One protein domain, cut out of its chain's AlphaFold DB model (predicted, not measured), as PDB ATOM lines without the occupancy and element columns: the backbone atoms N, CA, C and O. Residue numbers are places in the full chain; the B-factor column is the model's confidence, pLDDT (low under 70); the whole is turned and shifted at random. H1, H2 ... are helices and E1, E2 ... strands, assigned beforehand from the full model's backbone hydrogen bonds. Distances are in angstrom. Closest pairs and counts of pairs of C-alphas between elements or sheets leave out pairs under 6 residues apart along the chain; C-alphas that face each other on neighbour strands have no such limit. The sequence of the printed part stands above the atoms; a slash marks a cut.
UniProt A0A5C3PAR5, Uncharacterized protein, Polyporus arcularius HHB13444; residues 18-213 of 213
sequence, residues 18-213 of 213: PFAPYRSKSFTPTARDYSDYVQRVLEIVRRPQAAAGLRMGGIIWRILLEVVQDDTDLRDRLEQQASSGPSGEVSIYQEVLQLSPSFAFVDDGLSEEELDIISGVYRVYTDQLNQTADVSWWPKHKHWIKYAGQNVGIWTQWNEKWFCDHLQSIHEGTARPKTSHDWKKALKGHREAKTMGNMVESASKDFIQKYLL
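What this domain is: This is residues 18 to 213 of the 213 residues of an uncharacterized protein of Polyporus arcularius HHB13444 (UniProt A0A5C3PAR5). Short, mostly crossed helices make a core round H3, which H1, H2, H5 and H6 touch, while two small strand hairpins sit toward opposite ends, E1 and E2 at one and E3 and E4 at the other. The last helix, H9, makes a long arm that touches no other helix, and its residues 202 to 208 stick out. The printed part has 196 residues with nine named helices and four named strands, in the order H1 H2 H3 H4 E1 E2 H5 E3 E4 H6 H7 H8 H9. Each sheet is one antiparallel pair, and the class is mostly helix. The whole is compact, with a radius of gyration of the C-alphas of 18.0 A and spans of 55 by 40 by 39 A.

Where its parts are: Residues 18 to 30 hold no named element. H1, residues 31 to 45, begins at C-alpha 31 (-49.950, -35.491, -23.735) and is 21.1 A long. H2 is residues 50 to 55, H3 58 to 67, 14.7 A long, and H4 72 to 83, 16.3 A long. E1, residues 93 to 100, bends by 72 degrees at residue 97; E2 is residues 103 to 108. H5, residues 112 to 118, E3, 121 to 125, E4, 132 to 136, and H6, 141 to 147, follow. H7, residues 157 to 171, is 21.0 A long, and H8 is residues 180 to 186. H9, residues 191 to 211, is 30.7 A long and ends at C-alpha 211 (-50.828, 14.187, -10.103).

How they stand to each other: H3 is the hub. It touches H1 about perpendicular at 74 degrees, the closest C-alphas being those of Val 38 and Val 67, 6.3 A apart. It touches H2 at a steep tilt of 47 degrees, opposite ways, closest at the C-alphas of Leu 54 and Trp 61, 4.4 A. It also touches H5, with C-alphas 60 and 118 closest at 6.9 A, and H6, with C-alphas 60 and 141 closest at 6.7 A. H7 is near H3. H4 touches H2 with residues 78 to 82 alone, closest at C-alphas 82 and 51, 4.5 A. H8 touches H6, closest at C-alphas 184 and 147, 6.0 A. In the hairpin E1 and E2, N 94 and O 107 are 2.8 A apart; in the hairpin E3 and E4, N 122 and O 135 are 2.8 A apart, both within hydrogen-bond range. Residues 22 to 23 pair parallel with 123 to 124 of E3, and 178 to 179 antiparallel with 135 to 136 of E4. Every O i to N i+4 pair is within range in H1 and H3 to H9; H2 has 1 of 2, with 3 of 3 O i to N i+3 pairs.

The domain as a whole: The C-alphas farthest apart, those of Ser 26 and Tyr 211, are 56.1 A apart. The printed part has no cut and no long link. Its mean pLDDT is 91.5, and no printed residue is under 70.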
ATOM      1  N   PRO A  18     -44.812 -26.292  -4.930       81.06
ATOM      2  CA  PRO A  18     -44.586 -27.018  -6.166       81.06
ATOM      3  C   PRO A  18     -43.342 -26.442  -6.853       81.06
ATOM      4  O   PRO A  18     -42.984 -25.279  -6.658       81.06
ATOM      5  N   PHE A  19     -42.650 -27.271  -7.628       88.31
ATOM      6  CA  PHE A  19     -41.444 -26.883  -8.355       88.31
ATOM      7  C   PHE A  19     -41.496 -27.426  -9.781       88.31
ATOM      8  O   PHE A  19     -42.095 -28.468 -10.052       88.31
ATOM      9  N   ALA A  20     -40.844 -26.727 -10.713       93.31
ATOM     10  CA  ALA A  20     -40.692 -27.226 -12.075       93.31
ATOM     11  C   ALA A  20     -39.896 -28.555 -12.082       93.31
ATOM     12  O   ALA A  20     -38.772 -28.589 -11.561       93.31
ATOM     13  N   PRO A  21     -40.457 -29.635 -12.658       95.00
ATOM     14  CA  PRO A  21     -39.880 -30.973 -12.599       95.00
ATOM     15  C   PRO A  21     -38.555 -31.078 -13.359       95.00
ATOM     16  O   PRO A  21     -38.368 -30.469 -14.415       95.00
ATOM     17  N   TYR A  22     -37.663 -31.926 -12.845       94.81
ATOM     18  CA  TYR A  22     -36.419 -32.291 -13.515       94.81
ATOM     19  C   TYR A  22     -36.647 -33.433 -14.507       94.81
ATOM     20  O   TYR A  22     -37.477 -34.325 -14.285       94.81
ATOM     21  N   ARG A  23     -35.919 -33.396 -15.623       95.06
ATOM     22  CA  ARG A  23     -36.048 -34.338 -16.739       95.06
ATOM     23  C   ARG A  23     -34.680 -34.673 -17.338       95.06
ATOM     24  O   ARG A  23     -33.760 -33.857 -17.310       95.06
ATOM     25  N   SER A  24     -34.539 -35.884 -17.877       93.50
ATOM     26  CA  SER A  24     -33.318 -36.299 -18.579       93.50
ATOM     27  C   SER A  24     -33.148 -35.533 -19.893       93.50
ATOM     28  O   SER A  24     -34.127 -35.071 -20.475       93.50
ATOM     29  N   LYS A  25     -31.921 -35.471 -20.421       90.19
ATOM     30  CA  LYS A  25     -31.630 -34.880 -21.741       90.19
ATOM     31  C   LYS A  25     -32.493 -35.458 -22.872       90.19
ATOM     32  O   LYS A  25     -32.858 -34.752 -23.803       90.19
ATOM     33  N   SER A  26     -32.817 -36.749 -22.789       89.12
ATOM     34  CA  SER A  26     -33.641 -37.478 -23.762       89.12
ATOM     35  C   SER A  26     -35.148 -37.239 -23.609       89.12
ATOM     36  O   SER A  26     -35.943 -37.907 -24.274       89.12
ATOM     37  N   PHE A  27     -35.559 -36.324 -22.726       91.19
ATOM     38  CA  PHE A  27     -36.960 -36.064 -22.439       91.19
ATOM     39  C   PHE A  27     -37.736 -35.684 -23.697       91.19
ATOM     40  O   PHE A  27     -37.481 -34.667 -24.342       91.19
ATOM     41  N   THR A  28     -38.719 -36.522 -24.009       89.31
ATOM     42  CA  THR A  28     -39.698 -36.274 -25.055       89.31
ATOM     43  C   THR A  28     -41.052 -36.082 -24.379       89.31
ATOM     44  O   THR A  28     -41.563 -37.037 -23.797       89.31
ATOM     45  N   PRO A  29     -41.615 -34.866 -24.415       87.31
ATOM     46  CA  PRO A  29     -42.876 -34.571 -23.756       87.31
ATOM     47  C   PRO A  29     -44.041 -35.265 -24.455       87.31
ATOM     48  O   PRO A  29     -44.061 -35.402 -25.680       87.31
ATOM     49  N   THR A  30     -45.020 -35.664 -23.655       91.88
ATOM     50  CA  THR A  30     -46.232 -36.364 -24.084       91.88
ATOM     51  C   THR A  30     -47.493 -35.587 -23.697       91.88
ATOM     52  O   THR A  30     -47.440 -34.650 -22.900       91.88
ATOM     53  N   ALA A  31     -48.658 -36.015 -24.194       91.44
ATOM     54  CA  ALA A  31     -49.950 -35.491 -23.735       91.44
ATOM     55  C   ALA A  31     -50.151 -35.671 -22.215       91.44
ATOM     56  O   ALA A  31     -50.757 -34.828 -21.550       91.44
ATOM     57  N   ARG A  32     -49.576 -36.740 -21.643       93.56
ATOM     58  CA  ARG A  32     -49.559 -36.950 -20.194       93.56
ATOM     59  C   ARG A  32     -48.732 -35.883 -19.483       93.56
ATOM     60  O   ARG A  32     -49.207 -35.329 -18.505       93.56
ATOM     61  N   ASP A  33     -47.553 -35.531 -19.999       95.19
ATOM     62  CA  ASP A  33     -46.740 -34.457 -19.410       95.19
ATOM     63  C   ASP A  33     -47.463 -33.105 -19.434       95.19
ATOM     64  O   ASP A  33     -47.294 -32.320 -18.499       95.19
ATOM     65  N   TYR A  34     -48.262 -32.831 -20.474       96.06
ATOM     66  CA  TYR A  34     -49.107 -31.636 -20.523       96.06
ATOM     67  C   TYR A  34     -50.228 -31.688 -19.474       96.06
ATOM     68  O   TYR A  34     -50.435 -30.719 -18.751       96.06
ATOM     69  N   SER A  35     -50.878 -32.840 -19.302       95.56
ATOM     70  CA  SER A  35     -51.888 -33.037 -18.248       95.56
ATOM     71  C   SER A  35     -51.289 -32.861 -16.844       95.56
ATOM     72  O   SER A  35     -51.837 -32.135 -16.017       95.56
ATOM     73  N   ASP A  36     -50.112 -33.442 -16.593       95.50
ATOM     74  CA  ASP A  36     -49.364 -33.288 -15.339       95.50
ATOM     75  C   ASP A  36     -48.911 -31.832 -15.119       95.50
ATOM     76  O   ASP A  36     -48.732 -31.376 -13.990       95.50
ATOM     77  N   TYR A  37     -48.681 -31.079 -16.197       96.94
ATOM     78  CA  TYR A  37     -48.462 -29.637 -16.139       96.94
ATOM     79  C   TYR A  37     -49.704 -28.889 -15.660       96.94
ATOM     80  O   TYR A  37     -49.595 -28.141 -14.688       96.94
ATOM     81  N   VAL A  38     -50.860 -29.134 -16.273       96.94
ATOM     82  CA  VAL A  38     -52.127 -28.494 -15.889       96.94
ATOM     83  C   VAL A  38     -52.435 -28.747 -14.411       96.94
ATOM     84  O   VAL A  38     -52.758 -27.807 -13.687       96.94
ATOM     85  N   GLN A  39     -52.225 -29.971 -13.914       95.50
ATOM     86  CA  GLN A  39     -52.430 -30.289 -12.492       95.50
ATOM     87  C   GLN A  39     -51.549 -29.452 -11.552       95.50
ATOM     88  O   GLN A  39     -52.040 -28.942 -10.547       95.50
ATOM     89  N   ARG A  40     -50.278 -29.219 -11.900       96.12
ATOM     90  CA  ARG A  40     -49.387 -28.350 -11.107       96.12
ATOM     91  C   ARG A  40     -49.825 -26.888 -11.126       96.12
ATOM     92  O   ARG A  40     -49.649 -26.189 -10.133       96.12
ATOM     93  N   VAL A  41     -50.402 -26.409 -12.229       96.94
ATOM     94  CA  VAL A  41     -50.986 -25.059 -12.261       96.94
ATOM     95  C   VAL A  41     -52.229 -24.991 -11.377       96.94
ATOM     96  O   VAL A  41     -52.380 -24.032 -10.625       96.94
ATOM     97  N   LEU A  42     -53.070 -26.030 -11.366       95.50
ATOM     98  CA  LEU A  42     -54.219 -26.110 -10.456       95.50
ATOM     99  C   LEU A  42     -53.803 -26.137  -8.974       95.50
ATOM    100  O   LEU A  42     -54.537 -25.639  -8.122       95.50
ATOM    101  N   GLU A  43     -52.638 -26.692  -8.630       93.94
ATOM    102  CA  GLU A  43     -52.071 -26.567  -7.276       93.94
ATOM    103  C   GLU A  43     -51.732 -25.111  -6.926       93.94
ATOM    104  O   GLU A  43     -51.994 -24.685  -5.802       93.94
ATOM    105  N   ILE A  44     -51.217 -24.326  -7.883       94.06
ATOM    106  CA  ILE A  44     -50.977 -22.884  -7.703       94.06
ATOM    107  C   ILE A  44     -52.294 -22.123  -7.555       94.06
ATOM    108  O   ILE A  44     -52.435 -21.370  -6.598       94.06
ATOM    109  N   VAL A  45     -53.273 -22.357  -8.436       94.19
ATOM    110  CA  VAL A  45     -54.596 -21.687  -8.443       94.19
ATOM    111  C   VAL A  45     -55.350 -21.830  -7.115       94.19
ATOM    112  O   VAL A  45     -56.192 -21.005  -6.765       94.19
ATOM    113  N   ARG A  46     -55.062 -22.882  -6.344       91.38
ATOM    114  CA  ARG A  46     -55.662 -23.101  -5.021       91.38
ATOM    115  C   ARG A  46     -55.050 -22.248  -3.908       91.38
ATOM    116  O   ARG A  46     -55.556 -22.295  -2.790       91.38
ATOM    117  N   ARG A  47     -53.989 -21.490  -4.188       91.44
ATOM    118  CA  ARG A  47     -53.272 -20.660  -3.211       91.44
ATOM    119  C   ARG A  47     -53.644 -19.178  -3.371       91.44
ATOM    120  O   ARG A  47     -53.933 -18.758  -4.490       91.44
ATOM    121  N   PRO A  48     -53.620 -18.375  -2.290       90.00
ATOM    122  CA  PRO A  48     -54.068 -16.977  -2.328       90.00
ATOM    123  C   PRO A  48     -53.372 -16.110  -3.389       90.00
ATOM    124  O   PRO A  48     -54.036 -15.371  -4.111       90.00
ATOM    125  N   GLN A  49     -52.057 -16.264  -3.566       92.19
ATOM    126  CA  GLN A  49     -51.266 -15.481  -4.522       92.19
ATOM    127  C   GLN A  49     -51.604 -15.733  -5.996       92.19
ATOM    128  O   GLN A  49     -51.159 -14.976  -6.854       92.19
ATOM    129  N   ALA A  50     -52.362 -16.781  -6.336       93.50
ATOM    130  CA  ALA A  50     -52.736 -17.034  -7.727       93.50
ATOM    131  C   ALA A  50     -53.521 -15.863  -8.336       93.50
ATOM    132  O   ALA A  50     -53.396 -15.597  -9.533       93.50
ATOM    133  N   ALA A  51     -54.267 -15.130  -7.503       92.94
ATOM    134  CA  ALA A  51     -54.982 -13.918  -7.882       92.94
ATOM    135  C   ALA A  51     -54.056 -12.845  -8.479       92.94
ATOM    136  O   ALA A  51     -54.438 -12.170  -9.438       92.94
ATOM    137  N   ALA A  52     -52.812 -12.748  -7.993       94.81
ATOM    138  CA  ALA A  52     -51.807 -11.852  -8.553       94.81
ATOM    139  C   ALA A  52     -51.557 -12.158 -10.036       94.81
ATOM    140  O   ALA A  52     -51.433 -11.244 -10.844       94.81
ATOM    141  N   GLY A  53     -51.583 -13.435 -10.431       95.31
ATOM    142  CA  GLY A  53     -51.429 -13.843 -11.826       95.31
ATOM    143  C   GLY A  53     -52.533 -13.327 -12.753       95.31
ATOM    144  O   GLY A  53     -52.245 -13.029 -13.912       95.31
ATOM    145  N   LEU A  54     -53.767 -13.155 -12.260       94.06
ATOM    146  CA  LEU A  54     -54.817 -12.486 -13.036       94.06
ATOM    147  C   LEU A  54     -54.548 -10.981 -13.163       94.06
ATOM    148  O   LEU A  54     -54.704 -10.432 -14.253       94.06
ATOM    149  N   ARG A  55     -54.092 -10.326 -12.086       91.62
ATOM    150  CA  ARG A  55     -53.762  -8.886 -12.083       91.62
ATOM    151  C   ARG A  55     -52.549  -8.549 -12.952       91.62
ATOM    152  O   ARG A  55     -52.503  -7.473 -13.537       91.62
ATOM    153  N   MET A  56     -51.602  -9.479 -13.098       91.75
ATOM    154  CA  MET A  56     -50.453  -9.333 -14.005       91.75
ATOM    155  C   MET A  56     -50.865  -9.190 -15.477       91.75
ATOM    156  O   MET A  56     -50.082  -8.682 -16.284       91.75
ATOM    157  N   GLY A  57     -52.054  -9.672 -15.857       91.06
ATOM    158  CA  GLY A  57     -52.487  -9.710 -17.247       91.06
ATOM    159  C   GLY A  57     -51.565 -10.557 -18.137       91.06
ATOM    160  O   GLY A  57     -50.820 -11.439 -17.690       91.06
ATOM    161  N   GLY A  58     -51.627 -10.291 -19.441       93.56
ATOM    162  CA  GLY A  58     -50.741 -10.919 -20.419       93.56
ATOM    163  C   GLY A  58     -50.844 -12.449 -20.439       93.56
ATOM    164  O   GLY A  58     -51.915 -13.028 -20.269       93.56
ATOM    165  N   ILE A  59     -49.705 -13.109 -20.667       96.19
ATOM    166  CA  ILE A  59     -49.675 -14.565 -20.841       96.19
ATOM    167  C   ILE A  59     -50.035 -15.340 -19.568       96.19
ATOM    168  O   ILE A  59     -50.651 -16.393 -19.661       96.19
ATOM    169  N   ILE A  60     -49.677 -14.826 -18.386       97.44
ATOM    170  CA  ILE A  60     -49.930 -15.517 -17.115       97.44
ATOM    171  C   ILE A  60     -51.428 -15.557 -16.839       97.44
ATOM    172  O   ILE A  60     -51.971 -16.639 -16.632       97.44
ATOM    173  N   TRP A  61     -52.100 -14.409 -16.950       96.62
ATOM    174  CA  TRP A  61     -53.557 -14.319 -16.871       96.62
ATOM    175  C   TRP A  61     -54.242 -15.290 -17.839       96.62
ATOM    176  O   TRP A  61     -55.084 -16.082 -17.417       96.62
ATOM    177  N   ARG A  62     -53.842 -15.302 -19.122       97.19
ATOM    178  CA  ARG A  62     -54.502 -16.150 -20.127       97.19
ATOM    179  C   ARG A  62     -54.309 -17.646 -19.868       97.19
ATOM    180  O   ARG A  62     -55.254 -18.408 -20.071       97.19
ATOM    181  N   ILE A  63     -53.121 -18.062 -19.414       98.25
ATOM    182  CA  ILE A  63     -52.855 -19.455 -19.019       98.25
ATOM    183  C   ILE A  63     -53.723 -19.849 -17.824       98.25
ATOM    184  O   ILE A  63     -54.297 -20.932 -17.825       98.25
ATOM    185  N   LEU A  64     -53.816 -18.995 -16.800       97.81
ATOM    186  CA  LEU A  64     -54.631 -19.300 -15.626       97.81
ATOM    187  C   LEU A  64     -56.100 -19.479 -16.012       97.81
ATOM    188  O   LEU A  64     -56.695 -20.470 -15.601       97.81
ATOM    189  N   LEU A  65     -56.643 -18.586 -16.849       96.69
ATOM    190  CA  LEU A  65     -58.009 -18.711 -17.366       96.69
ATOM    191  C   LEU A  65     -58.225 -19.991 -18.177       96.69
ATOM    192  O   LEU A  65     -59.276 -20.605 -18.042       96.69
ATOM    193  N   GLU A  66     -57.241 -20.404 -18.980       97.62
ATOM    194  CA  GLU A  66     -57.298 -21.672 -19.717       97.62
ATOM    195  C   GLU A  66     -57.406 -22.866 -18.767       97.62
ATOM    196  O   GLU A  66     -58.253 -23.736 -18.930       97.62
ATOM    197  N   VAL A  67     -56.543 -22.901 -17.750       96.75
ATOM    198  CA  VAL A  67     -56.440 -24.036 -16.829       96.75
ATOM    199  C   VAL A  67     -57.704 -24.213 -15.987       96.75
ATOM    200  O   VAL A  67     -58.046 -25.343 -15.644       96.75
ATOM    201  N   VAL A  68     -58.392 -23.121 -15.649       96.62
ATOM    202  CA  VAL A  68     -59.626 -23.154 -14.844       96.62
ATOM    203  C   VAL A  68     -60.901 -23.116 -15.684       96.62
ATOM    204  O   VAL A  68     -61.982 -23.031 -15.113       96.62
ATOM    205  N   GLN A  69     -60.814 -23.153 -17.019       94.75
ATOM    206  CA  GLN A  69     -61.975 -22.898 -17.881       94.75
ATOM    207  C   GLN A  69     -63.151 -23.853 -17.627       94.75
ATOM    208  O   GLN A  69     -64.302 -23.427 -17.693       94.75
ATOM    209  N   ASP A  70     -62.849 -25.109 -17.287       93.19
ATOM    210  CA  ASP A  70     -63.835 -26.167 -17.042       93.19
ATOM    211  C   ASP A  70     -64.284 -26.250 -15.567       93.19
ATOM    212  O   ASP A  70     -65.174 -27.032 -15.237       93.19
ATOM    213  N   ASP A  71     -63.683 -25.458 -14.672       95.31
ATOM    214  CA  ASP A  71     -63.980 -25.430 -13.236       95.31
ATOM    215  C   ASP A  71     -64.472 -24.031 -12.838       95.31
ATOM    216  O   ASP A  71     -63.701 -23.149 -12.442       95.31
ATOM    217  N   THR A  72     -65.782 -23.814 -12.994       94.31
ATOM    218  CA  THR A  72     -66.431 -22.519 -12.735       94.31
ATOM    219  C   THR A  72     -66.235 -22.054 -11.293       94.31
ATOM    220  O   THR A  72     -65.976 -20.876 -11.072       94.31
ATOM    221  N   ASP A  73     -66.250 -22.969 -10.320       94.81
ATOM    222  CA  ASP A  73     -66.050 -22.628  -8.908       94.81
ATOM    223  C   ASP A  73     -64.626 -22.106  -8.652       94.81
ATOM    224  O   ASP A  73     -64.429 -21.104  -7.952       94.81
ATOM    225  N   LEU A  74     -63.605 -22.761  -9.224       94.06
ATOM    226  CA  LEU A  74     -62.222 -22.280  -9.138       94.06
ATOM    227  C   LEU A  74     -62.045 -20.941  -9.846       94.06
ATOM    228  O   LEU A  74     -61.336 -20.075  -9.324       94.06
ATOM    229  N   ARG A  75     -62.672 -20.774 -11.012       94.94
ATOM    230  CA  ARG A  75     -62.621 -19.534 -11.784       94.94
ATOM    231  C   ARG A  75     -63.237 -18.368 -11.016       94.94
ATOM    232  O   ARG A  75     -62.553 -17.367 -10.812       94.94
ATOM    233  N   ASP A  76     -64.468 -18.518 -10.540       94.38
ATOM    234  CA  ASP A  76     -65.194 -17.476  -9.810       94.38
ATOM    235  C   ASP A  76     -64.433 -17.066  -8.551       94.38
ATOM    236  O   ASP A  76     -64.279 -15.877  -8.259       94.38
ATOM    237  N   ARG A  77     -63.873 -18.039  -7.822       93.12
ATOM    238  CA  ARG A  77     -63.039 -17.752  -6.651       93.12
ATOM    239  C   ARG A  77     -61.793 -16.951  -7.026       93.12
ATOM    240  O   ARG A  77     -61.463 -15.992  -6.332       93.12
ATOM    241  N   LEU A  78     -61.095 -17.338  -8.093       93.75
ATOM    242  CA  LEU A  78     -59.884 -16.651  -8.542       93.75
ATOM    243  C   LEU A  78     -60.191 -15.206  -8.976       93.75
ATOM    244  O   LEU A  78     -59.452 -14.290  -8.615       93.75
ATOM    245  N   GLU A  79     -61.298 -14.986  -9.688       93.50
ATOM    246  CA  GLU A  79     -61.768 -13.657 -10.108       93.50
ATOM    247  C   GLU A  79     -62.176 -12.780  -8.905       93.50
ATOM    248  O   GLU A  79     -61.799 -11.604  -8.831       93.50
ATOM    249  N   GLN A  80     -62.873 -13.352  -7.917       92.94
ATOM    250  CA  GLN A  80     -63.221 -12.663  -6.667       92.94
ATOM    251  C   GLN A  80     -61.978 -12.256  -5.872       92.94
ATOM    252  O   GLN A  80     -61.895 -11.125  -5.383       92.94
ATOM    253  N   GLN A  81     -60.990 -13.147  -5.763       91.44
ATOM    254  CA  GLN A  81     -59.726 -12.844  -5.093       91.44
ATOM    255  C   GLN A  81     -58.954 -11.753  -5.841       91.44
ATOM    256  O   GLN A  81     -58.480 -10.812  -5.213       91.44
ATOM    257  N   ALA A  82     -58.888 -11.817  -7.174       92.31
ATOM    258  CA  ALA A  82     -58.219 -10.800  -7.986       92.31
ATOM    259  C   ALA A  82     -58.867  -9.413  -7.863       92.31
ATOM    260  O   ALA A  82     -58.161  -8.408  -7.920       92.31
ATOM    261  N   SER A  83     -60.180  -9.357  -7.637       91.00
ATOM    262  CA  SER A  83     -60.925  -8.109  -7.413       91.00
ATOM    263  C   SER A  83     -60.860  -7.605  -5.965       91.00
ATOM    264  O   SER A  83     -61.280  -6.485  -5.677       91.00
ATOM    265  N   SER A  84     -60.350  -8.428  -5.049       88.94
ATOM    266  CA  SER A  84     -60.145  -8.086  -3.642       88.94
ATOM    267  C   SER A  84     -58.743  -7.513  -3.416       88.94
ATOM    268  O   SER A  84     -57.873  -7.610  -4.282       88.94
ATOM    269  N   GLY A  85     -58.516  -6.932  -2.236       84.56
ATOM    270  CA  GLY A  85     -57.173  -6.545  -1.791       84.56
ATOM    271  C   GLY A  85     -56.248  -7.750  -1.543       84.56
ATOM    272  O   GLY A  85     -56.659  -8.897  -1.753       84.56
ATOM    273  N   PRO A  86     -55.011  -7.509  -1.076       89.38
ATOM    274  CA  PRO A  86     -54.080  -8.582  -0.751       89.38
ATOM    275  C   PRO A  86     -54.651  -9.526   0.310       89.38
ATOM    276  O   PRO A  86     -55.406  -9.119   1.197       89.38
ATOM    277  N   SER A  87     -54.250 -10.791   0.242       90.12
ATOM    278  CA  SER A  87     -54.769 -11.901   1.048       90.12
ATOM    279  C   SER A  87     -54.616 -11.759   2.567       90.12
ATOM    280  O   SER A  87     -55.228 -12.523   3.314       90.12
ATOM    281  N   GLY A  88     -53.784 -10.831   3.047       89.06
ATOM    282  CA  GLY A  88     -53.349 -10.768   4.445       89.06
ATOM    283  C   GLY A  88     -52.095 -11.601   4.735       89.06
ATOM    284  O   GLY A  88     -51.527 -11.493   5.824       89.06
ATOM    285  N   GLU A  89     -51.632 -12.425   3.789       89.56
ATOM    286  CA  GLU A  89     -50.452 -13.270   3.965       89.56
ATOM    287  C   GLU A  89     -49.167 -12.491   3.646       89.56
ATOM    288  O   GLU A  89     -48.639 -12.510   2.541       89.56
ATOM    289  N   VAL A  90     -48.601 -11.843   4.667       88.81
ATOM    290  CA  VAL A  90     -47.405 -10.984   4.539       88.81
ATOM    291  C   VAL A  90     -46.220 -11.674   3.839       88.81
ATOM    292  O   VAL A  90     -45.407 -11.011   3.203       88.81
ATOM    293  N   SER A  91     -46.112 -13.007   3.920       89.44
ATOM    294  CA  SER A  91     -44.999 -13.765   3.325       89.44
ATOM    295  C   SER A  91     -44.984 -13.792   1.789       89.44
ATOM    296  O   SER A  91     -43.957 -14.138   1.201       89.44
ATOM    297  N   ILE A  92     -46.104 -13.439   1.150       90.94
ATOM    298  CA  ILE A  92     -46.262 -13.393  -0.312       90.94
ATOM    299  C   ILE A  92     -46.446 -11.971  -0.841       90.94
ATOM    300  O   ILE A  92     -46.672 -11.791  -2.035       90.94
ATOM    301  N   TYR A  93     -46.329 -10.961   0.020       92.56
ATOM    302  CA  TYR A  93     -46.434  -9.572  -0.399       92.56
ATOM    303  C   TYR A  93     -45.239  -9.168  -1.262       92.56
ATOM    304  O   TYR A  93     -44.081  -9.437  -0.934       92.56
ATOM    305  N   GLN A  94     -45.535  -8.484  -2.360       90.81
ATOM    306  CA  GLN A  94     -44.577  -7.831  -3.233       90.81
ATOM    307  C   GLN A  94     -44.865  -6.337  -3.277       90.81
ATOM    308  O   GLN A  94     -46.011  -5.893  -3.230       90.81
ATOM    309  N   GLU A  95     -43.793  -5.560  -3.358       90.19
ATOM    310  CA  GLU A  95     -43.891  -4.122  -3.533       90.19
ATOM    311  C   GLU A  95     -44.430  -3.799  -4.928       90.19
ATOM    312  O   GLU A  95     -43.862  -4.218  -5.936       90.19
ATOM    313  N   VAL A  96     -45.524  -3.041  -4.973       86.81
ATOM    314  CA  VAL A  96     -46.139  -2.573  -6.223       86.81
ATOM    315  C   VAL A  96     -45.760  -1.119  -6.490       86.81
ATOM    316  O   VAL A  96     -45.560  -0.731  -7.640       86.81
ATOM    317  N   LEU A  97     -45.637  -0.308  -5.433       84.06
ATOM    318  CA  LEU A  97     -45.287   1.104  -5.557       84.06
ATOM    319  C   LEU A  97     -44.568   1.627  -4.310       84.06
ATOM    320  O   LEU A  97     -45.169   1.723  -3.239       84.06
ATOM    321  N   GLN A  98     -43.313   2.043  -4.470       85.00
ATOM    322  CA  GLN A  98     -42.566   2.758  -3.436       85.00
ATOM    323  C   GLN A  98     -42.956   4.238  -3.401       85.00
ATOM    324  O   GLN A  98     -42.816   4.930  -4.411       85.00
ATOM    325  N   LEU A  99     -43.383   4.748  -2.242       83.50
ATOM    326  CA  LEU A  99     -43.592   6.192  -2.042       83.50
ATOM    327  C   LEU A  99     -42.409   6.843  -1.327       83.50
ATOM    328  O   LEU A  99     -42.078   8.000  -1.572       83.50
ATOM    329  N   SER A 100     -41.772   6.104  -0.422       85.38
ATOM    330  CA  SER A 100     -40.595   6.545   0.319       85.38
ATOM    331  C   SER A 100     -39.763   5.336   0.769       85.38
ATOM    332  O   SER A 100     -40.233   4.199   0.679       85.38
ATOM    333  N   PRO A 101     -38.552   5.540   1.321       86.44
ATOM    334  CA  PRO A 101     -37.741   4.443   1.852       86.44
ATOM    335  C   PRO A 101     -38.422   3.609   2.951       86.44
ATOM    336  O   PRO A 101     -37.976   2.500   3.224       86.44
ATOM    337  N   SER A 102     -39.466   4.134   3.601       88.12
ATOM    338  CA  SER A 102     -40.177   3.479   4.708       88.12
ATOM    339  C   SER A 102     -41.655   3.201   4.425       88.12
ATOM    340  O   SER A 102     -42.339   2.666   5.296       88.12
ATOM    341  N   PHE A 103     -42.163   3.563   3.243       87.44
ATOM    342  CA  PHE A 103     -43.569   3.394   2.896       87.44
ATOM    343  C   PHE A 103     -43.730   2.942   1.447       87.44
ATOM    344  O   PHE A 103     -43.316   3.634   0.510       87.44
ATOM    345  N   ALA A 104     -44.391   1.802   1.273       90.00
ATOM    346  CA  ALA A 104     -44.716   1.261  -0.031       90.00
ATOM    347  C   ALA A 104     -46.093   0.591  -0.019       90.00
ATOM    348  O   ALA A 104     -46.513   0.021   0.991       90.00
ATOM    349  N   PHE A 105     -46.779   0.650  -1.156       89.50
ATOM    350  CA  PHE A 105     -47.946  -0.182  -1.401       89.50
ATOM    351  C   PHE A 105     -47.498  -1.578  -1.809       89.50
ATOM    352  O   PHE A 105     -46.591  -1.747  -2.630       89.50
ATOM    353  N   VAL A 106     -48.169  -2.569  -1.237       91.50
ATOM    354  CA  VAL A 106     -47.908  -3.984  -1.467       91.50
ATOM    355  C   VAL A 106     -49.178  -4.678  -1.930       91.50
ATOM    356  O   VAL A 106     -50.284  -4.275  -1.566       91.50
ATOM    357  N   ASP A 107     -48.999  -5.735  -2.703       93.00
ATOM    358  CA  ASP A 107     -50.047  -6.685  -3.054       93.00
ATOM    359  C   ASP A 107     -49.468  -8.105  -2.985       93.00
ATOM    360  O   ASP A 107     -48.254  -8.276  -2.861       93.00
ATOM    361  N   ASP A 108     -50.308  -9.133  -3.048       94.44
ATOM    362  CA  ASP A 108     -49.827 -10.502  -3.223       94.44
ATOM    363  C   ASP A 108     -49.040 -10.615  -4.537       94.44
ATOM    364  O   ASP A 108     -49.393 -10.005  -5.549       94.44
ATOM    365  N   GLY A 109     -47.996 -11.439  -4.550       93.69
ATOM    366  CA  GLY A 109     -47.203 -11.686  -5.746       93.69
ATOM    367  C   GLY A 109     -46.856 -13.154  -5.941       93.69
ATOM    368  O   GLY A 109     -46.760 -13.934  -4.993       93.69
ATOM    369  N   LEU A 110     -46.640 -13.524  -7.203       94.62
ATOM    370  CA  LEU A 110     -46.147 -14.847  -7.585       94.62
ATOM    371  C   LEU A 110     -44.616 -14.866  -7.550       94.62
ATOM    372  O   LEU A 110     -43.965 -13.928  -8.022       94.62
ATOM    373  N   SER A 111     -44.026 -15.942  -7.026       93.88
ATOM    374  CA  SER A 111     -42.574 -16.145  -7.124       93.88
ATOM    375  C   SER A 111     -42.156 -16.517  -8.552       93.88
ATOM    376  O   SER A 111     -42.960 -17.000  -9.353       93.88
ATOM    377  N   GLU A 112     -40.869 -16.359  -8.883       93.94
ATOM    378  CA  GLU A 112     -40.334 -16.831 -10.171       93.94
ATOM    379  C   GLU A 112     -40.533 -18.347 -10.354       93.94
ATOM    380  O   GLU A 112     -40.793 -18.787 -11.473       93.94
ATOM    381  N   GLU A 113     -40.476 -19.159  -9.287       94.56
ATOM    382  CA  GLU A 113     -40.785 -20.591  -9.400       94.56
ATOM    383  C   GLU A 113     -42.251 -20.847  -9.754       94.56
ATOM    384  O   GLU A 113     -42.541 -21.748 -10.542       94.56
ATOM    385  N   GLU A 114     -43.176 -20.068  -9.197       96.38
ATOM    386  CA  GLU A 114     -44.608 -20.194  -9.481       96.38
ATOM    387  C   GLU A 114     -44.921 -19.751 -10.910       96.38
ATOM    388  O   GLU A 114     -45.639 -20.447 -11.629       96.38
ATOM    389  N   LEU A 115     -44.302 -18.662 -11.375       97.38
ATOM    390  CA  LEU A 115     -44.371 -18.231 -12.772       97.38
ATOM    391  C   LEU A 115     -43.788 -19.282 -13.727       97.38
ATOM    392  O   LEU A 115     -44.347 -19.518 -14.804       97.38
ATOM    393  N   ASP A 116     -42.697 -19.945 -13.344       97.50
ATOM    394  CA  ASP A 116     -42.112 -21.056 -14.098       97.50
ATOM    395  C   ASP A 116     -43.066 -22.264 -14.159       97.50
ATOM    396  O   ASP A 116     -43.198 -22.896 -15.213       97.50
ATOM    397  N   ILE A 117     -43.780 -22.569 -13.072       97.69
ATOM    398  CA  ILE A 117     -44.797 -23.632 -13.046       97.69
ATOM    399  C   ILE A 117     -45.966 -23.289 -13.956       97.69
ATOM    400  O   ILE A 117     -46.326 -24.127 -14.781       97.69
ATOM    401  N   ILE A 118     -46.502 -22.068 -13.865       98.25
ATOM    402  CA  ILE A 118     -47.586 -21.582 -14.734       98.25
ATOM    403  C   ILE A 118     -47.159 -21.647 -16.203       98.25
ATOM    404  O   ILE A 118     -47.924 -22.090 -17.057       98.25
ATOM    405  N   SER A 119     -45.904 -21.312 -16.504       98.19
ATOM    406  CA  SER A 119     -45.350 -21.388 -17.863       98.19
ATOM    407  C   SER A 119     -45.075 -22.827 -18.336       98.19
ATOM    408  O   SER A 119     -44.714 -23.047 -19.495       98.19
ATOM    409  N   GLY A 120     -45.216 -23.825 -17.459       97.75
ATOM    410  CA  GLY A 120     -44.988 -25.233 -17.772       97.75
ATOM    411  C   GLY A 120     -43.518 -25.583 -17.970       97.75
ATOM    412  O   GLY A 120     -43.192 -26.346 -18.877       97.75
ATOM    413  N   VAL A 121     -42.629 -25.006 -17.158       97.88
ATOM    414  CA  VAL A 121     -41.182 -25.252 -17.222       97.88
ATOM    415  C   VAL A 121     -40.832 -26.677 -16.779       97.88
ATOM    416  O   VAL A 121     -41.332 -27.174 -15.769       97.88
ATOM    417  N   TYR A 122     -39.910 -27.294 -17.516       97.19
ATOM    418  CA  TYR A 122     -39.137 -28.475 -17.140       97.19
ATOM    419  C   TYR A 122     -37.655 -28.102 -17.096       97.19
ATOM    420  O   TYR A 122     -37.160 -27.401 -17.984       97.19
ATOM    421  N   ARG A 123     -36.940 -28.620 -16.097       96.38
ATOM    422  CA  ARG A 123     -35.484 -28.484 -15.959       96.38
ATOM    423  C   ARG A 123     -34.815 -29.714 -16.558       96.38
ATOM    424  O   ARG A 123     -34.812 -30.784 -15.952       96.38
ATOM    425  N   VAL A 124     -34.291 -29.583 -17.770       96.00
ATOM    426  CA  VAL A 124     -33.721 -30.700 -18.536       96.00
ATOM    427  C   VAL A 124     -32.211 -30.729 -18.352       96.00
ATOM    428  O   VAL A 124     -31.546 -29.744 -18.660       96.00
ATOM    429  N   TYR A 125     -31.654 -31.837 -17.863       95.38
ATOM    430  CA  TYR A 125     -30.200 -31.979 -17.717       95.38
ATOM    431  C   TYR A 125     -29.478 -31.873 -19.066       95.38
ATOM    432  O   TYR A 125     -29.931 -32.431 -20.068       95.38
ATOM    433  N   THR A 126     -28.353 -31.158 -19.083       92.31
ATOM    434  CA  THR A 126     -27.470 -31.039 -20.252       92.31
ATOM    435  C   THR A 126     -26.336 -32.069 -20.176       92.31
ATOM    436  O   THR A 126     -26.295 -32.903 -19.275       92.31
ATOM    437  N   ASP A 127     -25.403 -32.027 -21.132       88.50
ATOM    438  CA  ASP A 127     -24.193 -32.865 -21.098       88.50
ATOM    439  C   ASP A 127     -23.175 -32.418 -20.033       88.50
ATOM    440  O   ASP A 127     -22.196 -33.116 -19.780       88.50
ATOM    441  N   GLN A 128     -23.380 -31.251 -19.415       88.00
ATOM    442  CA  GLN A 128     -22.524 -30.753 -18.343       88.00
ATOM    443  C   GLN A 128     -23.064 -31.202 -16.980       88.00
ATOM    444  O   GLN A 128     -24.258 -31.104 -16.695       88.00
ATOM    445  N   LEU A 129     -22.162 -31.678 -16.115       83.88
ATOM    446  CA  LEU A 129     -22.485 -32.130 -14.759       83.88
ATOM    447  C   LEU A 129     -23.272 -31.066 -13.983       83.88
ATOM    448  O   LEU A 129     -22.834 -29.925 -13.859       83.88
ATOM    449  N   ASN A 130     -24.423 -31.471 -13.438       84.25
ATOM    450  CA  ASN A 130     -25.331 -30.641 -12.636       84.25
ATOM    451  C   ASN A 130     -25.839 -29.358 -13.319       84.25
ATOM    452  O   ASN A 130     -26.339 -28.462 -12.641       84.25
ATOM    453  N   GLN A 131     -25.769 -29.269 -14.648       92.12
ATOM    454  CA  GLN A 131     -26.366 -28.174 -15.402       92.12
ATOM    455  C   GLN A 131     -27.705 -28.604 -16.003       92.12
ATOM    456  O   GLN A 131     -27.839 -29.691 -16.567       92.12
ATOM    457  N   THR A 132     -28.697 -27.718 -15.923       94.12
ATOM    458  CA  THR A 132     -29.989 -27.885 -16.594       94.12
ATOM    459  C   THR A 132     -30.274 -26.726 -17.536       94.12
ATOM    460  O   THR A 132     -29.872 -25.591 -17.283       94.12
ATOM    461  N   ALA A 133     -31.018 -27.006 -18.599       94.25
ATOM    462  CA  ALA A 133     -31.642 -26.018 -19.458       94.25
ATOM    463  C   ALA A 133     -33.158 -26.028 -19.242       94.25
ATOM    464  O   ALA A 133     -33.774 -27.087 -19.107       94.25
ATOM    465  N   ASP A 134     -33.757 -24.842 -19.251       96.62
ATOM    466  CA  ASP A 134     -35.201 -24.705 -19.130       96.62
ATOM    467  C   ASP A 134     -35.870 -24.838 -20.497       96.62
ATOM    468  O   ASP A 134     -35.526 -24.133 -21.456       96.62
ATOM    469  N   VAL A 135     -36.881 -25.701 -20.551       96.94
ATOM    470  CA  VAL A 135     -37.848 -25.779 -21.650       96.94
ATOM    471  C   VAL A 135     -39.250 -25.610 -21.093       96.94
ATOM    472  O   VAL A 135     -39.510 -26.041 -19.973       96.94
ATOM    473  N   SER A 136     -40.164 -24.985 -21.830       97.88
ATOM    474  CA  SER A 136     -41.500 -24.686 -21.300       97.88
ATOM    475  C   SER A 136     -42.606 -24.741 -22.347       97.88
ATOM    476  O   SER A 136     -42.366 -24.418 -23.514       97.88
ATOM    477  N   TRP A 137     -43.807 -25.155 -21.928       98.06
ATOM    478  CA  TRP A 137     -45.008 -25.210 -22.779       98.06
ATOM    479  C   TRP A 137     -45.458 -23.832 -23.256       98.06
ATOM    480  O   TRP A 137     -45.881 -23.689 -24.403       98.06
ATOM    481  N   TRP A 138     -45.282 -22.826 -22.403       97.94
ATOM    482  CA  TRP A 138     -45.589 -21.424 -22.661       97.94
ATOM    483  C   TRP A 138     -44.356 -20.553 -22.417       97.94
ATOM    484  O   TRP A 138     -43.440 -20.962 -21.693       97.94
ATOM    485  N   PRO A 139     -44.272 -19.348 -23.001       96.81
ATOM    486  CA  PRO A 139     -43.156 -18.464 -22.719       96.81
ATOM    487  C   PRO A 139     -43.179 -18.026 -21.253       96.81
ATOM    488  O   PRO A 139     -44.209 -17.587 -20.747       96.81
ATOM    489  N   LYS A 140     -42.014 -18.071 -20.595       96.94
ATOM    490  CA  LYS A 140     -41.846 -17.507 -19.248       96.94
ATOM    491  C   LYS A 140     -42.325 -16.057 -19.203       96.94
ATOM    492  O   LYS A 140     -42.048 -15.305 -20.143       96.94
ATOM    493  N   HIS A 141     -42.923 -15.632 -18.089       95.19
ATOM    494  CA  HIS A 141     -43.435 -14.265 -17.920       95.19
ATOM    495  C   HIS A 141     -42.407 -13.191 -18.324       95.19
ATOM    496  O   HIS A 141     -42.672 -12.361 -19.193       95.19
ATOM    497  N   LYS A 142     -41.170 -13.284 -17.820       93.19
ATOM    498  CA  LYS A 142     -40.080 -12.363 -18.190       93.19
ATOM    499  C   LYS A 142     -39.750 -12.339 -19.685       93.19
ATOM    500  O   LYS A 142     -39.316 -11.315 -20.207       93.19
ATOM    501  N   HIS A 143     -39.930 -13.455 -20.395       93.38
ATOM    502  CA  HIS A 143     -39.736 -13.510 -21.844       93.38
ATOM    503  C   HIS A 143     -40.904 -12.882 -22.591       93.38
ATOM    504  O   HIS A 143     -40.660 -12.175 -23.567       93.38
ATOM    505  N   TRP A 144     -42.135 -13.088 -22.121       92.88
ATOM    506  CA  TRP A 144     -43.307 -12.403 -22.655       92.88
ATOM    507  C   TRP A 144     -43.145 -10.887 -22.537       92.88
ATOM    508  O   TRP A 144     -43.113 -10.201 -23.554       92.88
ATOM    509  N   ILE A 145     -42.893 -10.377 -21.328       89.94
ATOM    510  CA  ILE A 145     -42.731  -8.937 -21.086       89.94
ATOM    511  C   ILE A 145     -41.594  -8.339 -21.923       89.94
ATOM    512  O   ILE A 145     -41.736  -7.271 -22.518       89.94
ATOM    513  N   LYS A 146     -40.453  -9.033 -22.008       87.25
ATOM    514  CA  LYS A 146     -39.254  -8.495 -22.661       87.25
ATOM    515  C   LYS A 146     -39.268  -8.616 -24.185       87.25
ATOM    516  O   LYS A 146     -38.750  -7.720 -24.867       87.25
ATOM    517  N   TYR A 147     -39.755  -9.735 -24.719       86.31
ATOM    518  CA  TYR A 147     -39.541 -10.121 -26.118       86.31
ATOM    519  C   TYR A 147     -40.811 -10.197 -26.959       86.31
ATOM    520  O   TYR A 147     -40.675 -10.095 -28.176       86.31
ATOM    521  N   ALA A 148     -41.999 -10.344 -26.364       84.94
ATOM    522  CA  ALA A 148     -43.237 -10.348 -27.137       84.94
ATOM    523  C   ALA A 148     -43.477  -8.954 -27.726       84.94
ATOM    524  O   ALA A 148     -43.749  -7.997 -27.004       84.94
ATOM    525  N   GLY A 149     -43.356  -8.828 -29.050       80.25
ATOM    526  CA  GLY A 149     -43.597  -7.555 -29.746       80.25
ATOM    527  C   GLY A 149     -45.051  -7.086 -29.641       80.25
ATOM    528  O   GLY A 149     -45.337  -5.904 -29.777       80.25
ATOM    529  N   GLN A 150     -45.951  -8.019 -29.352       76.69
ATOM    530  CA  GLN A 150     -47.382  -7.835 -29.150       76.69
ATOM    531  C   GLN A 150     -47.772  -7.540 -27.687       76.69
ATOM    532  O   GLN A 150     -48.950  -7.354 -27.385       76.69
ATOM    533  N   ASN A 151     -46.800  -7.482 -26.769       82.31
ATOM    534  CA  ASN A 151     -47.044  -7.052 -25.398       82.31
ATOM    535  C   ASN A 151     -47.122  -5.517 -25.329       82.31
ATOM    536  O   ASN A 151     -46.120  -4.845 -25.096       82.31
ATOM    537  N   VAL A 152     -48.318  -4.978 -25.567       81.12
ATOM    538  CA  VAL A 152     -48.606  -3.529 -25.613       81.12
ATOM    539  C   VAL A 152     -49.430  -3.038 -24.415       81.12
ATOM    540  O   VAL A 152     -50.076  -2.001 -24.495       81.12
ATOM    541  N   GLY A 153     -49.451  -3.805 -23.322       81.31
ATOM    542  CA  GLY A 153     -50.218  -3.489 -22.108       81.31
ATOM    543  C   GLY A 153     -51.665  -3.995 -22.108       81.31
ATOM    544  O   GLY A 153     -52.306  -3.991 -21.066       81.31
ATOM    545  N   ILE A 154     -52.170  -4.499 -23.240       86.88
ATOM    546  CA  ILE A 154     -53.496  -5.129 -23.338       86.88
ATOM    547  C   ILE A 154     -53.421  -6.484 -24.046       86.88
ATOM    548  O   ILE A 154     -52.559  -6.715 -24.902       86.88
ATOM    549  N   TRP A 155     -54.345  -7.387 -23.709       91.69
ATOM    550  CA  TRP A 155     -54.510  -8.646 -24.429       91.69
ATOM    551  C   TRP A 155     -55.304  -8.414 -25.720       91.69
ATOM    552  O   TRP A 155     -56.510  -8.190 -25.697       91.69
ATOM    553  N   THR A 156     -54.611  -8.405 -26.858       90.81
ATOM    554  CA  THR A 156     -55.221  -8.117 -28.164       90.81
ATOM    555  C   THR A 156     -55.809  -9.372 -28.813       90.81
ATOM    556  O   THR A 156     -55.438 -10.494 -28.473       90.81
ATOM    557  N   GLN A 157     -56.653  -9.198 -29.834       92.38
ATOM    558  CA  GLN A 157     -57.142 -10.312 -30.661       92.38
ATOM    559  C   GLN A 157     -56.001 -11.114 -31.310       92.38
ATOM    560  O   GLN A 157     -56.115 -12.323 -31.493       92.38
ATOM    561  N   TRP A 158     -54.879 -10.459 -31.626       89.56
ATOM    562  CA  TRP A 158     -53.689 -11.137 -32.136       89.56
ATOM    563  C   TRP A 158     -53.059 -12.053 -31.081       89.56
ATOM    564  O   TRP A 158     -52.650 -13.169 -31.401       89.56
ATOM    565  N   ASN A 159     -53.008 -11.603 -29.821       92.19
ATOM    566  CA  ASN A 159     -52.518 -12.414 -28.705       92.19
ATOM    567  C   ASN A 159     -53.403 -13.645 -28.510       92.19
ATOM    568  O   ASN A 159     -52.873 -14.744 -28.368       92.19
ATOM    569  N   GLU A 160     -54.726 -13.465 -28.570       96.19
ATOM    570  CA  GLU A 160     -55.679 -14.570 -28.444       96.19
ATOM    571  C   GLU A 160     -55.528 -15.575 -29.582       96.19
ATOM    572  O   GLU A 160     -55.383 -16.765 -29.327       96.19
ATOM    573  N   LYS A 161     -55.462 -15.108 -30.837       95.06
ATOM    574  CA  LYS A 161     -55.238 -15.997 -31.981       95.06
ATOM    575  C   LYS A 161     -53.952 -16.807 -31.819       95.06
ATOM    576  O   LYS A 161     -53.971 -18.022 -31.977       95.06
ATOM    577  N   TRP A 162     -52.845 -16.143 -31.484       94.06
ATOM    578  CA  TRP A 162     -51.565 -16.813 -31.261       94.06
ATOM    579  C   TRP A 162     -51.645 -17.852 -30.132       94.06
ATOM    580  O   TRP A 162     -51.088 -18.941 -30.264       94.06
ATOM    581  N   PHE A 163     -52.337 -17.526 -29.037       96.75
ATOM    582  CA  PHE A 163     -52.505 -18.425 -27.898       96.75
ATOM    583  C   PHE A 163     -53.306 -19.667 -28.290       96.75
ATOM    584  O   PHE A 163     -52.840 -20.782 -28.061       96.75
ATOM    585  N   CYS A 164     -54.460 -19.482 -28.935       97.75
ATOM    586  CA  CYS A 164     -55.326 -20.571 -29.380       97.75
ATOM    587  C   CYS A 164     -54.642 -21.469 -30.419       97.75
ATOM    588  O   CYS A 164     -54.689 -22.689 -30.283       97.75
ATOM    589  N   ASP A 165     -53.951 -20.890 -31.407       97.19
ATOM    590  CA  ASP A 165     -53.215 -21.656 -32.423       97.19
ATOM    591  C   ASP A 165     -52.109 -22.522 -31.768       97.19
ATOM    592  O   ASP A 165     -51.901 -23.687 -32.130       97.19
ATOM    593  N   HIS A 166     -51.396 -21.979 -30.770       97.06
ATOM    594  CA  HIS A 166     -50.363 -22.720 -30.032       97.06
ATOM    595  C   HIS A 166     -50.963 -23.792 -29.112       97.06
ATOM    596  O   HIS A 166     -50.448 -24.909 -29.083       97.06
ATOM    597  N   LEU A 167     -52.064 -23.494 -28.414       97.50
ATOM    598  CA  LEU A 167     -52.804 -24.461 -27.595       97.50
ATOM    599  C   LEU A 167     -53.285 -25.649 -28.434       97.50
ATOM    600  O   LEU A 167     -53.065 -26.802 -28.064       97.50
ATOM    601  N   GLN A 168     -53.886 -25.372 -29.592       97.50
ATOM    602  CA  GLN A 168     -54.323 -26.399 -30.530       97.50
ATOM    603  C   GLN A 168     -53.146 -27.281 -30.962       97.50
ATOM    604  O   GLN A 168     -53.240 -28.505 -30.913       97.50
ATOM    605  N   SER A 169     -52.004 -26.673 -31.286       96.50
ATOM    606  CA  SER A 169     -50.792 -27.413 -31.653       96.50
ATOM    607  C   SER A 169     -50.279 -28.312 -30.514       96.50
ATOM    608  O   SER A 169     -49.717 -29.379 -30.767       96.50
ATOM    609  N   ILE A 170     -50.454 -27.909 -29.248       96.25
ATOM    610  CA  ILE A 170     -50.138 -28.761 -28.090       96.25
ATOM    611  C   ILE A 170     -51.084 -29.965 -28.043       96.25
ATOM    612  O   ILE A 170     -50.614 -31.095 -27.903       96.25
ATOM    613  N   HIS A 171     -52.393 -29.746 -28.193       94.31
ATOM    614  CA  HIS A 171     -53.394 -30.818 -28.171       94.31
ATOM    615  C   HIS A 171     -53.229 -31.811 -29.330       94.31
ATOM    616  O   HIS A 171     -53.394 -33.013 -29.138       94.31
ATOM    617  N   GLU A 172     -52.827 -31.335 -30.506       94.88
ATOM    618  CA  GLU A 172     -52.507 -32.170 -31.671       94.88
ATOM    619  C   GLU A 172     -51.148 -32.887 -31.548       94.88
ATOM    620  O   GLU A 172     -50.800 -33.720 -32.386       94.88
ATOM    621  N   GLY A 173     -50.353 -32.576 -30.518       92.50
ATOM    622  CA  GLY A 173     -49.028 -33.160 -30.295       92.50
ATOM    623  C   GLY A 173     -47.948 -32.672 -31.269       92.50
ATOM    624  O   GLY A 173     -46.866 -33.262 -31.339       92.50
ATOM    625  N   THR A 174     -48.216 -31.604 -32.023       93.00
ATOM    626  CA  THR A 174     -47.281 -31.011 -32.992       93.00
ATOM    627  C   THR A 174     -46.369 -29.968 -32.342       93.00
ATOM    628  O   THR A 174     -45.221 -29.793 -32.765       93.00
ATOM    629  N   ALA A 175     -46.825 -29.316 -31.270       93.44
ATOM    630  CA  ALA A 175     -46.004 -28.437 -30.447       93.44
ATOM    631  C   ALA A 175     -45.260 -29.207 -29.346       93.44
ATOM    632  O   ALA A 175     -45.739 -30.182 -28.774       93.44
ATOM    633  N   ARG A 176     -44.065 -28.713 -29.011       93.06
ATOM    634  CA  ARG A 176     -43.241 -29.192 -27.895       93.06
ATOM    635  C   ARG A 176     -42.811 -28.007 -27.026       93.06
ATOM    636  O   ARG A 176     -42.733 -26.893 -27.558       93.06
ATOM    637  N   PRO A 177     -42.479 -28.231 -25.741       96.25
ATOM    638  CA  PRO A 177     -41.830 -27.243 -24.899       96.25
ATOM    639  C   PRO A 177     -40.613 -26.657 -25.604       96.25
ATOM    640  O   PRO A 177     -39.798 -27.377 -26.184       96.25
ATOM    641  N   LYS A 178     -40.509 -25.336 -25.563       96.31
ATOM    642  CA  LYS A 178     -39.480 -24.575 -26.270       96.31
ATOM    643  C   LYS A 178     -38.423 -24.091 -25.294       96.31
ATOM    644  O   LYS A 178     -38.722 -23.805 -24.134       96.31
ATOM    645  N   THR A 179     -37.191 -23.958 -25.777       96.00
ATOM    646  CA  THR A 179     -36.121 -23.312 -25.012       96.00
ATOM    647  C   THR A 179     -36.358 -21.802 -24.913       96.00
ATOM    648  O   THR A 179     -37.114 -21.209 -25.687       96.00
ATOM    649  N   SER A 180     -35.635 -21.136 -24.011       93.12
ATOM    650  CA  SER A 180     -35.592 -19.668 -23.942       93.12
ATOM    651  C   SER A 180     -35.232 -19.008 -25.283       93.12
ATOM    652  O   SER A 180     -35.776 -17.957 -25.627       93.12
ATOM    653  N   HIS A 181     -34.323 -19.621 -26.052       94.06
ATOM    654  CA  HIS A 181     -33.919 -19.123 -27.367       94.06
ATOM    655  C   HIS A 181     -35.065 -19.221 -28.379       94.06
ATOM    656  O   HIS A 181     -35.379 -18.241 -29.061       94.06
ATOM    657  N   ASP A 182     -35.732 -20.372 -28.425       95.19
ATOM    658  CA  ASP A 182     -36.847 -20.617 -29.339       95.19
ATOM    659  C   ASP A 182     -38.035 -19.710 -29.031       95.19
ATOM    660  O   ASP A 182     -38.639 -19.160 -29.952       95.19
ATOM    661  N   TRP A 183     -38.329 -19.474 -27.748       95.44
ATOM    662  CA  TRP A 183     -39.356 -18.513 -27.348       95.44
ATOM    663  C   TRP A 183     -39.037 -17.102 -27.812       95.44
ATOM    664  O   TRP A 183     -39.899 -16.438 -28.378       95.44
ATOM    665  N   LYS A 184     -37.794 -16.643 -27.643       91.75
ATOM    666  CA  LYS A 184     -37.381 -15.318 -28.124       91.75
ATOM    667  C   LYS A 184     -37.576 -15.172 -29.637       91.75
ATOM    668  O   LYS A 184     -37.929 -14.090 -30.099       91.75
ATOM    669  N   LYS A 185     -37.345 -16.241 -30.405       91.44
ATOM    670  CA  LYS A 185     -37.583 -16.257 -31.855       91.44
ATOM    671  C   LYS A 185     -39.079 -16.269 -32.184       91.44
ATOM    672  O   LYS A 185     -39.495 -15.510 -33.051       91.44
ATOM    673  N   ALA A 186     -39.867 -17.087 -31.488       90.56
ATOM    674  CA  ALA A 186     -41.306 -17.249 -31.717       90.56
ATOM    675  C   ALA A 186     -42.135 -16.025 -31.298       90.56
ATOM    676  O   ALA A 186     -43.147 -15.724 -31.917       90.56
ATOM    677  N   LEU A 187     -41.696 -15.304 -30.265       89.19
ATOM    678  CA  LEU A 187     -42.352 -14.099 -29.754       89.19
ATOM    679  C   LEU A 187     -41.971 -12.824 -30.507       89.19
ATOM    680  O   LEU A 187     -42.434 -11.736 -30.164       89.19
ATOM    681  N   LYS A 188     -41.094 -12.927 -31.509       81.31
ATOM    682  CA  LYS A 188     -40.613 -11.769 -32.252       81.31
ATOM    683  C   LYS A 188     -41.762 -11.182 -33.080       81.31
ATOM    684  O   LYS A 188     -42.050 -11.655 -34.170       81.31
ATOM    685  N   GLY A 189     -42.410 -10.161 -32.527       75.81
ATOM    686  CA  GLY A 189     -43.464  -9.387 -33.180       75.81
ATOM    687  C   GLY A 189     -42.937  -8.116 -33.855       75.81
ATOM    688  O   GLY A 189     -41.744  -7.987 -34.144       75.81
ATOM    689  N   HIS A 190     -43.838  -7.157 -34.066       73.00
ATOM    690  CA  HIS A 190     -43.534  -5.852 -34.655       73.00
ATOM    691  C   HIS A 190     -42.831  -4.933 -33.649       73.00
ATOM    692  O   HIS A 190     -43.259  -4.796 -32.501       73.00
ATOM    693  N   ARG A 191     -41.734  -4.293 -34.066       73.88
ATOM    694  CA  ARG A 191     -40.924  -3.437 -33.181       73.88
ATOM    695  C   ARG A 191     -41.691  -2.177 -32.778       73.88
ATOM    696  O   ARG A 191     -41.537  -1.690 -31.663       73.88
ATOM    697  N   GLU A 192     -42.525  -1.693 -33.684       80.88
ATOM    698  CA  GLU A 192     -43.351  -0.497 -33.580       80.88
ATOM    699  C   GLU A 192     -44.346  -0.606 -32.420       80.88
ATOM    700  O   GLU A 192     -44.465   0.318 -31.618       80.88
ATOM    701  N   ALA A 193     -44.993  -1.767 -32.279       79.00
ATOM    702  CA  ALA A 193     -45.945  -2.041 -31.206       79.00
ATOM    703  C   ALA A 193     -45.279  -1.944 -29.823       79.00
ATOM    704  O   ALA A 193     -45.772  -1.246 -28.938       79.00
ATOM    705  N   LYS A 194     -44.090  -2.538 -29.670       76.88
ATOM    706  CA  LYS A 194     -43.287  -2.410 -28.446       76.88
ATOM    707  C   LYS A 194     -42.892  -0.960 -28.155       76.88
ATOM    708  O   LYS A 194     -42.940  -0.520 -27.011       76.88
ATOM    709  N   THR A 195     -42.481  -0.219 -29.180       83.38
ATOM    710  CA  THR A 195     -42.104   1.192 -29.041       83.38
ATOM    711  C   THR A 195     -43.279   2.042 -28.552       83.38
ATOM    712  O   THR A 195     -43.101   2.837 -27.634       83.38
ATOM    713  N   MET A 196     -44.480   1.825 -29.091       82.69
ATOM    714  CA  MET A 196     -45.704   2.476 -28.623       82.69
ATOM    715  C   MET A 196     -46.048   2.097 -27.176       82.69
ATOM    716  O   MET A 196     -46.301   2.988 -26.372       82.69
ATOM    717  N   GLY A 197     -45.990   0.807 -26.820       82.50
ATOM    718  CA  GLY A 197     -46.252   0.350 -25.449       82.50
ATOM    719  C   GLY A 197     -45.336   1.020 -24.421       82.50
ATOM    720  O   GLY A 197     -45.809   1.539 -23.415       82.50
ATOM    721  N   ASN A 198     -44.038   1.118 -24.719       83.44
ATOM    722  CA  ASN A 198     -43.081   1.811 -23.850       83.44
ATOM    723  C   ASN A 198     -43.378   3.314 -23.704       83.44
ATOM    724  O   ASN A 198     -43.165   3.872 -22.630       83.44
ATOM    725  N   MET A 199     -43.839   3.980 -24.770       87.19
ATOM    726  CA  MET A 199     -44.223   5.395 -24.702       87.19
ATOM    727  C   MET A 199     -45.451   5.603 -23.814       87.19
ATOM    728  O   MET A 199     -45.458   6.526 -23.003       87.19
ATOM    729  N   VAL A 200     -46.462   4.739 -23.943       87.44
ATOM    730  CA  VAL A 200     -47.675   4.789 -23.111       87.44
ATOM    731  C   VAL A 200     -47.336   4.541 -21.644       87.44
ATOM    732  O   VAL A 200     -47.783   5.301 -20.790       87.44
ATOM    733  N   GLU A 201     -46.507   3.537 -21.352       86.25
ATOM    734  CA  GLU A 201     -46.049   3.239 -19.989       86.25
ATOM    735  C   GLU A 201     -45.309   4.436 -19.375       86.25
ATOM    736  O   GLU A 201     -45.618   4.862 -18.264       86.25
ATOM    737  N   SER A 202     -44.378   5.039 -20.126       88.62
ATOM    738  CA  SER A 202     -43.638   6.219 -19.664       88.62
ATOM    739  C   SER A 202     -44.569   7.395 -19.376       88.62
ATOM    740  O   SER A 202     -44.490   7.984 -18.304       88.62
ATOM    741  N   ALA A 203     -45.480   7.714 -20.300       90.38
ATOM    742  CA  ALA A 203     -46.426   8.815 -20.121       90.38
ATOM    743  C   ALA A 203     -47.383   8.569 -18.941       90.38
ATOM    744  O   ALA A 203     -47.717   9.500 -18.208       90.38
ATOM    745  N   SER A 204     -47.799   7.316 -18.733       88.38
ATOM    746  CA  SER A 204     -48.655   6.920 -17.608       88.38
ATOM    747  C   SER A 204     -47.925   7.080 -16.278       88.38
ATOM    748  O   SER A 204     -48.476   7.648 -15.335       88.38
ATOM    749  N   LYS A 205     -46.659   6.655 -16.212       86.12
ATOM    750  CA  LYS A 205     -45.812   6.843 -15.033       86.12
ATOM    751  C   LYS A 205     -45.637   8.323 -14.697       86.12
ATOM    752  O   LYS A 205     -45.832   8.698 -13.544       86.12
ATOM    753  N   ASP A 206     -45.331   9.155 -15.691       90.00
ATOM    754  CA  ASP A 206     -45.165  10.600 -15.501       90.00
ATOM    755  C   ASP A 206     -46.459  11.252 -14.990       90.00
ATOM    756  O   ASP A 206     -46.427  12.117 -14.114       90.00
ATOM    757  N   PHE A 207     -47.618  10.814 -15.496       92.38
ATOM    758  CA  PHE A 207     -48.920  11.279 -15.020       92.38
ATOM    759  C   PHE A 207     -49.160  10.914 -13.549       92.38
ATOM    760  O   PHE A 207     -49.508  11.788 -12.754       92.38
ATOM    761  N   ILE A 208     -48.944   9.646 -13.179       86.69
ATOM    762  CA  ILE A 208     -49.124   9.162 -11.802       86.69
ATOM    763  C   ILE A 208     -48.203   9.935 -10.853       86.69
ATOM    764  O   ILE A 208     -48.669  10.462  -9.848       86.69
ATOM    765  N   GLN A 209     -46.922  10.069 -11.203       84.00
ATOM    766  CA  GLN A 209     -45.938  10.779 -10.383       84.00
ATOM    767  C   GLN A 209     -46.234  12.269 -10.222       84.00
ATOM    768  O   GLN A 209     -45.827  12.860  -9.232       84.00
ATOM    769  N   LYS A 210     -46.882  12.896 -11.208       88.88
ATOM    770  CA  LYS A 210     -47.161  14.333 -11.174       88.88
ATOM    771  C   LYS A 210     -48.453  14.681 -10.439       88.88
ATOM    772  O   LYS A 210     -48.545  15.777  -9.889       88.88
ATOM    773  N   TYR A 211     -49.470  13.826 -10.522       90.12
ATOM    774  CA  TYR A 211     -50.828  14.187 -10.103       90.12
ATOM    775  C   TYR A 211     -51.441  13.266  -9.049       90.12
ATOM    776  O   TYR A 211     -52.431  13.664  -8.438       90.12
ATOM    777  N   LEU A 212     -50.917  12.053  -8.861       78.56
ATOM    778  CA  LEU A 212     -51.491  11.062  -7.944       78.56
ATOM    779  C   LEU A 212     -50.585  10.736  -6.750       78.56
ATOM    780  O   LEU A 212     -51.082  10.174  -5.775       78.56
ATOM    781  N   LEU A 213     -49.298  11.085  -6.826       75.25
ATOM    782  CA  LEU A 213     -48.297  10.969  -5.762       75.25
ATOM    783  C   LEU A 213     -47.760  12.355  -5.399       75.25
ATOM    784  O   LEU A 213     -47.468  12.559  -4.201       75.25
TER     785      LEU A 213